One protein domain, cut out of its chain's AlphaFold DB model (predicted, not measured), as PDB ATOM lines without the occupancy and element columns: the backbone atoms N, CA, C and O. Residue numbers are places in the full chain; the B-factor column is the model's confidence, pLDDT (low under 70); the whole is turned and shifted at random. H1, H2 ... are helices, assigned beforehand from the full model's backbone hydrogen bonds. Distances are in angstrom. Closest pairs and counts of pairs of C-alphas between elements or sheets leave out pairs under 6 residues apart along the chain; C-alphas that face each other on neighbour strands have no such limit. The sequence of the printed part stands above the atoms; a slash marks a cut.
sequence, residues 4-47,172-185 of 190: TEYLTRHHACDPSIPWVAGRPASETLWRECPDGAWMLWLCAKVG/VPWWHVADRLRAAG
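Overview. This is residues 4 to 47 and 172 to 185 of the 190 residues of an uncharacterized protein of viral metagenome (UniProt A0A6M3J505). The two longest helices, H4 and H5, make a V that closes where the end of H4 meets H5, with the short helix H3 near its open end. Two more short helices, H1 and H2, form a touching pair to one side of this V. The printed part has 58 residues with five named helices, in the order H1, H2, H3, H4, H5, and no named strand; the class is all helix. The whole is compact, with a radius of gyration of the C-alphas of 10.4 A, and rounded, spanning 25 by 22 by 20 A.

Arrangement. H1, residues 4 to 9, touches H2, residues 16 to 20; their closest C-alphas, of Thr 4 and Val 20, are 6.2 A apart. H2 is close to but not clearly touching H3, residues 27 to 32, with the C-alphas of Val 20 and Leu 29 closest at 7.9 A. H4, residues 36 to 46, is near H1, and close to but not clearly touching H2, where the C-alphas of Ser 16 and Trp 38 are closest at 6.9 A. H4 touches H5, residues 174 to 183, at a steep tilt of 39 degrees, the same way; the closest C-alphas, of Val 46 and Arg 180, are 5.4 A apart. H3 is close to but not clearly touching H5, with the C-alphas of Glu 27 and Trp 174 closest at 6.2 A. H1 and H5 are apart. In H1, H2, H3, H4 and H5 every O i to N i+4 pair is within hydrogen-bond range.

Along the chain. H1 begins at C-alpha 4 (128.917, 95.830, 80.274) and is 8.6 A long from first to last C-alpha. H2 is 6.4 A long and H3 8.6 A. H4 measures 15.4 A from C-alpha 36 (115.386, 97.422, 69.007). H5 measures 14.1 A and ends at C-alpha 183 (137.467, 97.591, 66.685).

Size, cuts and confidence. The two C-alphas farthest apart, of Asp 14 and Trp 175, are 25.9 A apart. Residues 48 to 171 are not printed, and C-alphas 47 and 172 are 12.1 A apart across this cut. Of the links printed whole, H3 to H4 is tight, and H1 to H2 and H2 to H3 are short. The mean pLDDT of the printed part is 95.6, and no printed residue is under 70.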
ATOM      1  N   THR A   4     129.537  95.041  79.195       96.50
ATOM      2  CA  THR A   4     128.917  95.830  80.274       96.50
ATOM      3  C   THR A   4     129.738  97.087  80.567       96.50
ATOM      4  O   THR A   4     129.193  98.185  80.624       96.50
ATOM      5  N   GLU A   5     131.060  96.952  80.672       96.38
ATOM      6  CA  GLU A   5     131.995  98.075  80.821       96.38
ATOM      7  C   GLU A   5     131.872  99.081  79.670       96.38
ATOM      8  O   GLU A   5     131.851 100.291  79.906       96.38
ATOM      9  N   TYR A   6     131.742  98.591  78.431       96.81
ATOM     10  CA  TYR A   6     131.553  99.444  77.259       96.81
ATOM     11  C   TYR A   6     130.245 100.239  77.345       96.81
ATOM     12  O   TYR A   6     130.255 101.460  77.179       96.81
ATOM     13  N   LEU A   7     129.127  99.572  77.648       96.19
ATOM     14  CA  LEU A   7     127.817 100.214  77.783       96.19
ATOM     15  C   LEU A   7     127.822 101.287  78.880       96.19
ATOM     16  O   LEU A   7     127.395 102.415  78.631       96.19
ATOM     17  N   THR A   8     128.379 100.975  80.052       95.62
ATOM     18  CA  THR A   8     128.499 101.918  81.174       95.62
ATOM     19  C   THR A   8     129.348 103.130  80.801       95.62
ATOM     20  O   THR A   8     128.943 104.270  81.027       95.62
ATOM     21  N   ARG A   9     130.510 102.911  80.168       96.25
ATOM     22  CA  ARG A   9     131.418 103.990  79.742       96.25
ATOM     23  C   ARG A   9     130.773 104.944  78.739       96.25
ATOM     24  O   ARG A   9     131.116 106.122  78.707       96.25
ATOM     25  N   HIS A  10     129.875 104.431  77.906       94.81
ATOM     26  CA  HIS A  10     129.178 105.206  76.886       94.81
ATOM     27  C   HIS A  10     127.804 105.721  77.332       94.81
ATOM     28  O   HIS A  10     127.097 106.296  76.504       94.81
ATOM     29  N   HIS A  11     127.462 105.576  78.618       93.25
ATOM     30  CA  HIS A  11     126.196 106.022  79.201       93.25
ATOM     31  C   HIS A  11     124.975 105.417  78.488       93.25
ATOM     32  O   HIS A  11     124.040 106.125  78.112       93.25
ATOM     33  N   ALA A  12     125.008 104.101  78.248       91.44
ATOM     34  CA  ALA A  12     123.829 103.365  77.802       91.44
ATOM     35  C   ALA A  12     122.688 103.510  78.822       91.44
ATOM     36  O   ALA A  12     122.937 103.706  80.011       91.44
ATOM     37  N   CYS A  13     121.438 103.402  78.367       87.94
ATOM     38  CA  CYS A  13     120.287 103.563  79.252       87.94
ATOM     39  C   CYS A  13     120.276 102.504  80.364       87.94
ATOM     40  O   CYS A  13     120.565 101.329  80.106       87.94
ATOM     41  N   ASP A  14     119.861 102.906  81.567       85.56
ATOM     42  CA  ASP A  14     119.917 102.071  82.771       85.56
ATOM     43  C   ASP A  14     119.321 100.667  82.598       85.56
ATOM     44  O   ASP A  14     119.971  99.729  83.038       85.56
ATOM     45  N   PRO A  15     118.182 100.441  81.908       91.38
ATOM     46  CA  PRO A  15     117.633  99.090  81.753       91.38
ATOM     47  C   PRO A  15     118.516  98.128  80.938       91.38
ATOM     48  O   PRO A  15     118.452  96.913  81.127       91.38
ATOM     49  N   SER A  16     119.357  98.659  80.045       92.81
ATOM     50  CA  SER A  16     120.202  97.848  79.160       92.81
ATOM     51  C   SER A  16     121.393  97.228  79.898       92.81
ATOM     52  O   SER A  16     121.804  96.111  79.579       92.81
ATOM     53  N   ILE A  17     121.926  97.915  80.915       94.19
ATOM     54  CA  ILE A  17     123.133  97.491  81.635       94.19
ATOM     55  C   ILE A  17     122.866  96.212  82.454       94.19
ATOM     56  O   ILE A  17     123.583  95.233  82.238       94.19
ATOM     57  N   PRO A  18     121.829  96.128  83.318       95.00
ATOM     58  CA  PRO A  18     121.478  94.898  84.024       95.00
ATOM     59  C   PRO A  18     121.135  93.740  83.088       95.00
ATOM     60  O   PRO A  18     121.433  92.596  83.411       95.00
ATOM     61  N   TRP A  19     120.536  94.013  81.922       95.19
ATOM     62  CA  TRP A  19     120.170  92.966  80.963       95.19
ATOM     63  C   TRP A  19     121.396  92.307  80.297       95.19
ATOM     64  O   TRP A  19     121.373  91.110  79.984       95.19
ATOM     65  N   VAL A  20     122.474  93.071  80.085       94.75
ATOM     66  CA  VAL A  20     123.753  92.564  79.551       94.75
ATOM     67  C   VAL A  20     124.683  92.031  80.646       94.75
ATOM     68  O   VAL A  20     125.566  91.226  80.348       94.75
ATOM     69  N   ALA A  21     124.504  92.450  81.899       93.81
ATOM     70  CA  ALA A  21     125.413  92.131  82.997       93.81
ATOM     71  C   ALA A  21     125.735  90.626  83.092       93.81
ATOM     72  O   ALA A  21     124.851  89.772  83.130       93.81
ATOM     73  N   GLY A  22     127.032  90.303  83.121       90.31
ATOM     74  CA  GLY A  22     127.525  88.924  83.221       90.31
ATOM     75  C   GLY A  22     127.437  88.094  81.934       90.31
ATOM     76  O   GLY A  22     127.865  86.942  81.942       90.31
ATOM     77  N   ARG A  23     126.928  88.650  80.826       94.19
ATOM     78  CA  ARG A  23     126.828  87.963  79.530       94.19
ATOM     79  C   ARG A  23     127.908  88.483  78.568       94.19
ATOM     80  O   ARG A  23     128.108  89.699  78.474       94.19
ATOM     81  N   PRO A  24     128.623  87.602  77.847       94.19
ATOM     82  CA  PRO A  24     129.619  88.029  76.871       94.19
ATOM     83  C   PRO A  24     128.951  88.680  75.652       94.19
ATOM     84  O   PRO A  24     127.795  88.400  75.331       94.19
ATOM     85  N   ALA A  25     129.690  89.530  74.929       96.88
ATOM     86  CA  ALA A  25     129.251  89.952  73.603       96.88
ATOM     87  C   ALA A  25     129.303  88.741  72.664       96.88
ATOM     88  O   ALA A  25     130.388  88.290  72.300       96.88
ATOM     89  N   SER A  26     128.144  88.218  72.278       97.50
ATOM     90  CA  SER A  26     128.029  87.011  71.460       97.50
ATOM     91  C   SER A  26     126.847  87.090  70.499       97.50
ATOM     92  O   SER A  26     125.957  87.938  70.639       97.50
ATOM     93  N   GLU A  27     126.814  86.184  69.519       97.44
ATOM     94  CA  GLU A  27     125.676  86.093  68.602       97.44
ATOM     95  C   GLU A  27     124.382  85.752  69.349       97.44
ATOM     96  O   GLU A  27     123.320  86.286  69.032       97.44
ATOM     97  N   THR A  28     124.472  84.900  70.371       97.38
ATOM     98  CA  THR A  28     123.342  84.543  71.234       97.38
ATOM     99  C   THR A  28     122.787  85.776  71.942       97.38
ATOM    100  O   THR A  28     121.590  86.038  71.843       97.38
ATOM    101  N   LEU A  29     123.652  86.599  72.554       96.69
ATOM    102  CA  LEU A  29     123.246  87.864  73.173       96.69
ATOM    103  C   LEU A  29     122.523  88.772  72.163       96.69
ATOM    104  O   LEU A  29     121.462  89.319  72.456       96.69
ATOM    105  N   TRP A  30     123.076  88.906  70.955       97.75
ATOM    106  CA  TRP A  30     122.486  89.709  69.882       97.75
ATOM    107  C   TRP A  30     121.102  89.200  69.447       97.75
ATOM    108  O   TRP A  30     120.172  89.988  69.253       97.75
ATOM    109  N   ARG A  31     120.939  87.877  69.327       97.38
ATOM    110  CA  ARG A  31     119.668  87.229  68.961       97.38
ATOM    111  C   ARG A  31     118.601  87.365  70.042       97.38
ATOM    112  O   ARG A  31     117.432  87.550  69.708       97.38
ATOM    113  N   GLU A  32     118.996  87.308  71.306       97.12
ATOM    114  CA  GLU A  32     118.093  87.386  72.457       97.12
ATOM    115  C   GLU A  32     117.733  88.821  72.857       97.12
ATOM    116  O   GLU A  32     116.796  89.009  73.630       97.12
ATOM    117  N   CYS A  33     118.454  89.835  72.360       97.38
ATOM    118  CA  CYS A  33     118.211  91.232  72.722       97.38
ATOM    119  C   CYS A  33     116.773  91.660  72.401       97.38
ATOM    120  O   CYS A  33     116.410  91.659  71.224       97.38
ATOM    121  N   PRO A  34     115.943  92.009  73.402       96.50
ATOM    122  CA  PRO A  34     114.515  92.224  73.198       96.50
ATOM    123  C   PRO A  34     114.192  93.631  72.699       96.50
ATOM    124  O   PRO A  34     113.047  93.894  72.362       96.50
ATOM    125  N   ASP A  35     115.161  94.542  72.668       97.00
ATOM    126  CA  ASP A  35     114.894  95.966  72.504       97.00
ATOM    127  C   ASP A  35     115.623  96.525  71.278       97.00
ATOM    128  O   ASP A  35     116.850  96.650  71.242       97.00
ATOM    129  N   GLY A  36     114.850  96.873  70.248       96.19
ATOM    130  CA  GLY A  36     115.386  97.422  69.007       96.19
ATOM    131  C   GLY A  36     116.074  98.774  69.184       96.19
ATOM    132  O   GLY A  36     117.030  99.054  68.459       96.19
ATOM    133  N   ALA A  37     115.657  99.592  70.155       95.56
ATOM    134  CA  ALA A  37     116.314 100.863  70.439       95.56
ATOM    135  C   ALA A  37     117.703 100.628  71.052       95.56
ATOM    136  O   ALA A  37     118.665 101.274  70.628       95.56
ATOM    137  N   TRP A  38     117.855  99.651  71.956       96.31
ATOM    138  CA  TRP A  38     119.174  99.273  72.495       96.31
ATOM    139  C   TRP A  38     120.108  98.775  71.389       96.31
ATOM    140  O   TRP A  38     121.275  99.170  71.327       96.31
ATOM    141  N   MET A  39     119.591  97.942  70.483       97.12
ATOM    142  CA  MET A  39     120.369  97.402  69.366       97.12
ATOM    143  C   MET A  39     120.827  98.502  68.402       97.12
ATOM    144  O   MET A  39     121.998  98.533  68.016       97.12
ATOM    145  N   LEU A  40     119.935  99.430  68.037       95.94
ATOM    146  CA  LEU A  40     120.272 100.574  67.185       95.94
ATOM    147  C   LEU A  40     121.274 101.512  67.855       95.94
ATOM    148  O   LEU A  40     122.206 101.969  67.192       95.94
ATOM    149  N   TRP A  41     121.126 101.746  69.160       95.25
ATOM    150  CA  TRP A  41     122.059 102.563  69.932       95.25
ATOM    151  C   TRP A  41     123.452 101.956  69.917       95.25
ATOM    152  O   TRP A  41     124.418 102.643  69.577       95.25
ATOM    153  N   LEU A  42     123.558 100.653  70.200       96.12
ATOM    154  CA  LEU A  42     124.841  99.962  70.194       96.12
ATOM    155  C   LEU A  42     125.486 100.067  68.813       96.12
ATOM    156  O   LEU A  42     126.642 100.472  68.714       96.12
ATOM    157  N   CYS A  43     124.725  99.773  67.756       96.12
ATOM    158  CA  CYS A  43     125.204  99.852  66.382       96.12
ATOM    159  C   CYS A  43     125.728 101.249  66.028       96.12
ATOM    160  O   CYS A  43     126.817 101.367  65.463       96.12
ATOM    161  N   ALA A  44     124.994 102.305  66.385       94.31
ATOM    162  CA  ALA A  44     125.432 103.681  66.175       94.31
ATOM    163  C   ALA A  44     126.738 103.979  66.931       94.31
ATOM    164  O   ALA A  44     127.682 104.513  66.346       94.31
ATOM    165  N   LYS A  45     126.836 103.570  68.203       94.81
ATOM    166  CA  LYS A  45     128.012 103.816  69.058       94.81
ATOM    167  C   LYS A  45     129.267 103.091  68.598       94.81
ATOM    168  O   LYS A  45     130.338 103.696  68.594       94.81
ATOM    169  N   VAL A  46     129.147 101.842  68.151       95.50
ATOM    170  CA  VAL A  46     130.295 101.098  67.610       95.50
ATOM    171  C   VAL A  46     130.608 101.487  66.156       95.50
ATOM    172  O   VAL A  46     131.597 101.038  65.576       95.50
ATOM    173  N   GLY A  47     129.807 102.359  65.537       94.56
ATOM    174  CA  GLY A  47     130.046 102.883  64.193       94.56
ATOM    175  C   GLY A  47     129.668 101.913  63.072       94.56
ATOM    176  O   GLY A  47     130.379 101.822  62.070       94.56
ATOM    177  N   VAL A 172     120.909  94.183  59.996       96.88
ATOM    178  CA  VAL A 172     122.250  94.322  60.574       96.88
ATOM    179  C   VAL A 172     122.755  92.946  61.020       96.88
ATOM    180  O   VAL A 172     122.380  92.458  62.091       96.88
ATOM    181  N   PRO A 173     123.637  92.302  60.237       96.19
ATOM    182  CA  PRO A 173     124.125  90.981  60.590       96.19
ATOM    183  C   PRO A 173     125.118  91.049  61.757       96.19
ATOM    184  O   PRO A 173     125.950  91.959  61.835       96.19
ATOM    185  N   TRP A 174     125.082  90.035  62.629       96.88
ATOM    186  CA  TRP A 174     125.932  89.972  63.823       96.88
ATOM    187  C   TRP A 174     127.423  90.125  63.513       96.88
ATOM    188  O   TRP A 174     128.106  90.878  64.201       96.88
ATOM    189  N   TRP A 175     127.932  89.480  62.456       96.50
ATOM    190  CA  TRP A 175     129.356  89.556  62.101       96.50
ATOM    191  C   TRP A 175     129.841  91.000  61.909       96.50
ATOM    192  O   TRP A 175     130.984  91.311  62.241       96.50
ATOM    193  N   HIS A 176     128.971  91.892  61.423       96.94
ATOM    194  CA  HIS A 176     129.307  93.299  61.245       96.94
ATOM    195  C   HIS A 176     129.378  94.018  62.594       96.94
ATOM    196  O   HIS A 176     130.329  94.749  62.851       96.94
ATOM    197  N   VAL A 177     128.416  93.771  63.486       97.62
ATOM    198  CA  VAL A 177     128.417  94.325  64.851       97.62
ATOM    199  C   VAL A 177     129.628  93.819  65.639       97.62
ATOM    200  O   VAL A 177     130.318  94.613  66.273       97.62
ATOM    201  N   ALA A 178     129.937  92.526  65.543       97.88
ATOM    202  CA  ALA A 178     131.087  91.889  66.173       97.88
ATOM    203  C   ALA A 178     132.420  92.508  65.725       97.88
ATOM    204  O   ALA A 178     133.276  92.791  66.559       97.88
ATOM    205  N   ASP A 179     132.599  92.753  64.425       97.94
ATOM    206  CA  ASP A 179     133.783  93.440  63.896       97.94
ATOM    207  C   ASP A 179     133.930  94.853  64.483       97.94
ATOM    208  O   ASP A 179     134.989  95.230  64.988       97.94
ATOM    209  N   ARG A 180     132.827  95.610  64.522       97.81
ATOM    210  CA  ARG A 180     132.796  96.961  65.096       97.81
ATOM    211  C   ARG A 180     133.048  96.980  66.607       97.81
ATOM    212  O   ARG A 180     133.753  97.864  67.087       97.81
ATOM    213  N   LEU A 181     132.537  95.996  67.344       98.00
ATOM    214  CA  LEU A 181     132.804  95.808  68.772       98.00
ATOM    215  C   LEU A 181     134.285  95.513  69.038       98.00
ATOM    216  O   LEU A 181     134.888  96.155  69.898       98.00
ATOM    217  N   ARG A 182     134.902  94.618  68.257       97.81
ATOM    218  CA  ARG A 182     136.344  94.330  68.358       97.81
ATOM    219  C   ARG A 182     137.185  95.564  68.047       97.81
ATOM    220  O   ARG A 182     138.120  95.861  68.784       97.81
ATOM    221  N   ALA A 183     136.818  96.321  67.012       97.69
ATOM    222  CA  ALA A 183     137.467  97.591  66.685       97.69
ATOM    223  C   ALA A 183     137.342  98.634  67.816       97.69
ATOM    224  O   ALA A 183     138.204  99.498  67.949       97.69
ATOM    225  N   ALA A 184     136.300  98.536  68.647       97.00
ATOM    226  CA  ALA A 184     136.099  99.359  69.837       97.00
ATOM    227  C   ALA A 184     136.772  98.794  71.112       97.00
ATOM    228  O   ALA A 184     136.597  99.356  72.194       97.00
ATOM    229  N   GLY A 185     137.535  97.700  71.010       97.31
ATOM    230  CA  GLY A 185     138.230  97.067  72.139       97.31
ATOM    231  C   GLY A 185     137.333  96.218  73.048       97.31
ATOM    232  O   GLY A 185     137.723  95.911  74.182       97.31
TER     233      GLY A 185